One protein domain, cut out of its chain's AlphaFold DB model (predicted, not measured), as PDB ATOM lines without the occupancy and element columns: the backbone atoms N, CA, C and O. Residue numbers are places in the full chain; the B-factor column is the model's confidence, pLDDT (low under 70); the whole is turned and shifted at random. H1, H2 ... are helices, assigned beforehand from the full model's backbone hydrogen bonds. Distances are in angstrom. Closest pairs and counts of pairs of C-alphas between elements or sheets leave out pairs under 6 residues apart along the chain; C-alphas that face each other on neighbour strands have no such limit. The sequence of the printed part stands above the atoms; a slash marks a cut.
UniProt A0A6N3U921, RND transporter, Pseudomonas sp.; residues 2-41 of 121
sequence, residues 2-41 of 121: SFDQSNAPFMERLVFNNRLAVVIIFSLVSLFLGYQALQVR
ATOM      1  N   SER A   2     203.338 153.920 180.123       42.16
ATOM      2  CA  SER A   2     202.873 153.524 178.789       42.16
ATOM      3  C   SER A   2     201.610 152.688 178.954       42.16
ATOM      4  O   SER A   2     201.664 151.613 179.545       42.16
ATOM      5  N   PHE A   3     200.475 153.202 178.484       55.75
ATOM      6  CA  PHE A   3     199.227 152.448 178.451       55.75
ATOM      7  C   PHE A   3     199.370 151.329 177.414       55.75
ATOM      8  O   PHE A   3     199.390 151.589 176.211       55.75
ATOM      9  N   ASP A   4     199.556 150.101 177.890       57.56
ATOM     10  CA  ASP A   4     199.644 148.898 177.069       57.56
ATOM     11  C   ASP A   4     198.253 148.602 176.468       57.56
ATOM     12  O   ASP A   4     197.299 148.300 177.184       57.56
ATOM     13  N   GLN A   5     198.107 148.784 175.151       58.97
ATOM     14  CA  GLN A   5     196.824 148.737 174.423       58.97
ATOM     15  C   GLN A   5     196.384 147.316 174.024       58.97
ATOM     16  O   GLN A   5     195.448 147.150 173.239       58.97
ATOM     17  N   SER A   6     197.057 146.281 174.523       58.56
ATOM     18  CA  SER A   6     196.879 144.902 174.057       58.56
ATOM     19  C   SER A   6     195.591 144.214 174.540       58.56
ATOM     20  O   SER A   6     195.178 143.241 173.916       58.56
ATOM     21  N   ASN A   7     194.909 144.733 175.574       57.56
ATOM     22  CA  ASN A   7     193.698 144.120 176.160       57.56
ATOM     23  C   ASN A   7     192.450 145.028 176.178       57.56
ATOM     24  O   ASN A   7     191.463 144.708 176.838       57.56
ATOM     25  N   ALA A   8     192.467 146.157 175.465       62.06
ATOM     26  CA  ALA A   8     191.348 147.098 175.470       62.06
ATOM     27  C   ALA A   8     190.255 146.700 174.445       62.06
ATOM     28  O   ALA A   8     190.590 146.448 173.278       62.06
ATOM     29  N   PRO A   9     188.955 146.657 174.820       71.94
ATOM     30  CA  PRO A   9     187.847 146.424 173.892       71.94
ATOM     31  C   PRO A   9     187.889 147.382 172.689       71.94
ATOM     32  O   PRO A   9     188.334 148.523 172.792       71.94
ATOM     33  N   PHE A  10     187.406 146.931 171.525       69.38
ATOM     34  CA  PHE A  10     187.507 147.652 170.242       69.38
ATOM     35  C   PHE A  10     187.079 149.132 170.316       69.38
ATOM     36  O   PHE A  10     187.720 149.994 169.713       69.38
ATOM     37  N   MET A  11     186.047 149.436 171.110       66.31
ATOM     38  CA  MET A  11     185.573 150.803 171.343       66.31
ATOM     39  C   MET A  11     186.602 151.687 172.062       66.31
ATOM     40  O   MET A  11     186.785 152.835 171.667       66.31
ATOM     41  N   GLU A  12     187.323 151.171 173.060       68.25
ATOM     42  CA  GLU A  12     188.382 151.928 173.741       68.25
ATOM     43  C   GLU A  12     189.536 152.236 172.788       68.25
ATOM     44  O   GLU A  12     189.999 153.374 172.732       68.25
ATOM     45  N   ARG A  13     189.960 151.274 171.959       66.94
ATOM     46  CA  ARG A  13     191.003 151.532 170.952       66.94
ATOM     47  C   ARG A  13     190.573 152.596 169.942       66.94
ATOM     48  O   ARG A  13     191.387 153.444 169.587       66.94
ATOM     49  N   LEU A  14     189.312 152.595 169.509       68.12
ATOM     50  CA  LEU A  14     188.787 153.588 168.567       68.12
ATOM     51  C   LEU A  14     188.762 155.005 169.172       68.12
ATOM     52  O   LEU A  14     189.166 155.966 168.511       68.12
ATOM     53  N   VAL A  15     188.325 155.125 170.431       72.50
ATOM     54  CA  VAL A  15     188.194 156.400 171.157       72.50
ATOM     55  C   VAL A  15     189.563 156.951 171.571       72.50
ATOM     56  O   VAL A  15     189.851 158.120 171.316       72.50
ATOM     57  N   PHE A  16     190.445 156.133 172.158       70.88
ATOM     58  CA  PHE A  16     191.748 156.595 172.653       70.88
ATOM     59  C   PHE A  16     192.771 156.852 171.537       70.88
ATOM     60  O   PHE A  16     193.621 157.737 171.684       70.88
ATOM     61  N   ASN A  17     192.678 156.149 170.401       74.62
ATOM     62  CA  ASN A  17     193.548 156.404 169.248       74.62
ATOM     63  C   ASN A  17     193.177 157.712 168.527       74.62
ATOM     64  O   ASN A  17     194.054 158.455 168.099       74.62
ATOM     65  N   ASN A  18     191.883 158.050 168.478       77.69
ATOM     66  CA  ASN A  18     191.369 159.276 167.861       77.69
ATOM     67  C   ASN A  18     190.917 160.311 168.901       77.69
ATOM     68  O   ASN A  18     189.957 161.047 168.671       77.69
ATOM     69  N   ARG A  19     191.617 160.390 170.044       82.25
ATOM     70  CA  ARG A  19     191.241 161.238 171.193       82.25
ATOM     71  C   ARG A  19     190.881 162.679 170.813       82.25
ATOM     72  O   ARG A  19     189.944 163.240 171.368       82.25
ATOM     73  N   LEU A  20     191.581 163.263 169.834       83.75
ATOM     74  CA  LEU A  20     191.310 164.620 169.352       83.75
ATOM     75  C   LEU A  20     189.959 164.713 168.624       83.75
ATOM     76  O   LEU A  20     189.195 165.639 168.868       83.75
ATOM     77  N   ALA A  21     189.639 163.737 167.769       85.81
ATOM     78  CA  ALA A  21     188.374 163.698 167.039       85.81
ATOM     79  C   ALA A  21     187.183 163.532 167.991       85.81
ATOM     80  O   ALA A  21     186.175 164.216 167.838       85.81
ATOM     81  N   VAL A  22     187.324 162.685 169.018       88.00
ATOM     82  CA  VAL A  22     186.297 162.508 170.055       88.00
ATOM     83  C   VAL A  22     186.055 163.822 170.802       88.00
ATOM     84  O   VAL A  22     184.914 164.263 170.905       88.00
ATOM     85  N   VAL A  23     187.119 164.496 171.255       89.62
ATOM     86  CA  VAL A  23     187.003 165.789 171.952       89.62
ATOM     87  C   VAL A  23     186.332 166.846 171.075       89.62
ATOM     88  O   VAL A  23     185.456 167.561 171.557       89.62
ATOM     89  N   ILE A  24     186.685 166.928 169.788       93.00
ATOM     90  CA  ILE A  24     186.066 167.877 168.853       93.00
ATOM     91  C   ILE A  24     184.571 167.583 168.694       93.00
ATOM     92  O   ILE A  24     183.763 168.502 168.798       93.00
ATOM     93  N   ILE A  25     184.184 166.319 168.503       93.50
ATOM     94  CA  ILE A  25     182.775 165.931 168.341       93.50
ATOM     95  C   ILE A  25     181.963 166.298 169.586       93.50
ATOM     96  O   ILE A  25     180.934 166.963 169.470       93.50
ATOM     97  N   PHE A  26     182.433 165.934 170.780       94.38
ATOM     98  CA  PHE A  26     181.745 166.286 172.024       94.38
ATOM     99  C   PHE A  26     181.697 167.798 172.257       94.38
ATOM    100  O   PHE A  26     180.689 168.304 172.751       94.38
ATOM    101  N   SER A  27     182.739 168.534 171.861       95.69
ATOM    102  CA  SER A  27     182.749 169.999 171.945       95.69
ATOM    103  C   SER A  27     181.702 170.618 171.019       95.69
ATOM    104  O   SER A  27     180.958 171.497 171.445       95.69
ATOM    105  N   LEU A  28     181.586 170.126 169.781       97.12
ATOM    106  CA  LEU A  28     180.576 170.582 168.823       97.12
ATOM    107  C   LEU A  28     179.154 170.281 169.306       97.12
ATOM    108  O   LEU A  28     178.298 171.161 169.257       97.12
ATOM    109  N   VAL A  29     178.906 169.074 169.823       97.19
ATOM    110  CA  VAL A  29     177.603 168.705 170.402       97.19
ATOM    111  C   VAL A  29     177.279 169.585 171.609       97.19
ATOM    112  O   VAL A  29     176.160 170.081 171.718       97.19
ATOM    113  N   SER A  30     178.254 169.833 172.485       97.00
ATOM    114  CA  SER A  30     178.068 170.689 173.663       97.00
ATOM    115  C   SER A  30     177.754 172.134 173.274       97.00
ATOM    116  O   SER A  30     176.844 172.731 173.839       97.00
ATOM    117  N   LEU A  31     178.454 172.688 172.278       97.12
ATOM    118  CA  LEU A  31     178.178 174.025 171.743       97.12
ATOM    119  C   LEU A  31     176.792 174.102 171.099       97.12
ATOM    120  O   LEU A  31     176.064 175.062 171.337       97.12
ATOM    121  N   PHE A  32     176.408 173.087 170.324       96.81
ATOM    122  CA  PHE A  32     175.090 173.015 169.701       96.81
ATOM    123  C   PHE A  32     173.967 172.964 170.744       96.81
ATOM    124  O   PHE A  32     173.029 173.759 170.684       96.81
ATOM    125  N   LEU A  33     174.078 172.077 171.737       96.56
ATOM    126  CA  LEU A  33     173.106 171.982 172.827       96.56
ATOM    127  C   LEU A  33     173.087 173.252 173.683       96.56
ATOM    128  O   LEU A  33     172.011 173.711 174.052       96.56
ATOM    129  N   GLY A  34     174.250 173.856 173.943       96.06
ATOM    130  CA  GLY A  34     174.354 175.148 174.618       96.06
ATOM    131  C   GLY A  34     173.610 176.246 173.859       96.06
ATOM    132  O   GLY A  34     172.786 176.942 174.442       96.06
ATOM    133  N   TYR A  35     173.815 176.353 172.545       95.88
ATOM    134  CA  TYR A  35     173.109 177.324 171.704       95.88
ATOM    135  C   TYR A  35     171.587 177.119 171.707       95.88
ATOM    136  O   TYR A  35     170.831 178.090 171.762       95.88
ATOM    137  N   GLN A  36     171.123 175.867 171.698       94.62
ATOM    138  CA  GLN A  36     169.696 175.554 171.818       94.62
ATOM    139  C   GLN A  36     169.148 175.886 173.209       94.62
ATOM    140  O   GLN A  36     168.040 176.404 173.318       94.62
ATOM    141  N   ALA A  37     169.926 175.655 174.270       93.00
ATOM    142  CA  ALA A  37     169.538 175.994 175.636       93.00
ATOM    143  C   ALA A  37     169.336 177.507 175.823       93.00
ATOM    144  O   ALA A  37     168.396 177.909 176.503       93.00
ATOM    145  N   LEU A  38     170.143 178.351 175.162       91.31
ATOM    146  CA  LEU A  38     169.953 179.811 175.177       91.31
ATOM    147  C   LEU A  38     168.627 180.262 174.538       91.31
ATOM    148  O   LEU A  38     168.146 181.351 174.845       91.31
ATOM    149  N   GLN A  39     168.038 179.461 173.649       89.94
ATOM    150  CA  GLN A  39     166.762 179.782 172.999       89.94
ATOM    151  C   GLN A  39     165.539 179.309 173.795       89.94
ATOM    152  O   GLN A  39     164.412 179.669 173.444       89.94
ATOM    153  N   VAL A  40     165.730 178.514 174.852       87.06
ATOM    154  CA  VAL A  40     164.628 178.039 175.693       87.06
ATOM    155  C   VAL A  40     164.010 179.234 176.409       87.06
ATOM    156  O   VAL A  40     164.622 179.855 177.277       87.06
ATOM    157  N   ARG A  41     162.775 179.569 176.033       80.00
ATOM    158  CA  ARG A  41     162.003 180.622 176.693       80.00
ATOM    159  C   ARG A  41     161.326 180.041 177.934       80.00
ATOM    160  O   ARG A  41     160.632 179.032 177.797       80.00
TER     161      ARG A  41
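AT A GLANCE: This is residues 2 to 41 of the 121 residues of the protein "RND transporter" of Pseudomonas sp. (UniProt A0A6N3U921). Going along from Ser 2, you meet a loose lead of residues 2 to 9, then a short helix H1, then a long helix H2 that leaves it at nearly a right angle, an L with a long arm. Residues 24 to 41, most of them in H2, stick out free. The 40 printed residues hold two named helices, H1 then H2, and no named strand: all helix. The whole is extended, a rod of 50 by 15 by 13 A, with a radius of gyration of the C-alphas of 15.4 A.

HOW THE PARTS SIT: H1, residues 10 to 17, and H2, residues 19 to 38, are close but not clearly touching; look at their closest C-alphas, Val 15 and Val 22, 6.5 A apart. Their lines are about perpendicular, at 89 degrees. In both, every O i to N i+4 pair is within hydrogen-bond range.

IN THESE COORDINATES: Find C-alpha 10 at (187.507, 147.652, 170.242), where H1 begins. H2 runs 28.5 A to C-alpha 38 at (169.953, 179.811, 175.177).

THE WHOLE: The C-alphas farthest apart, Ser 6 and Arg 41, are 50.0 A apart. The printed part has no cut, and the H1 to H2 link is tight. pLDDT is under 70 at residues 2 to 8 and 10 to 14.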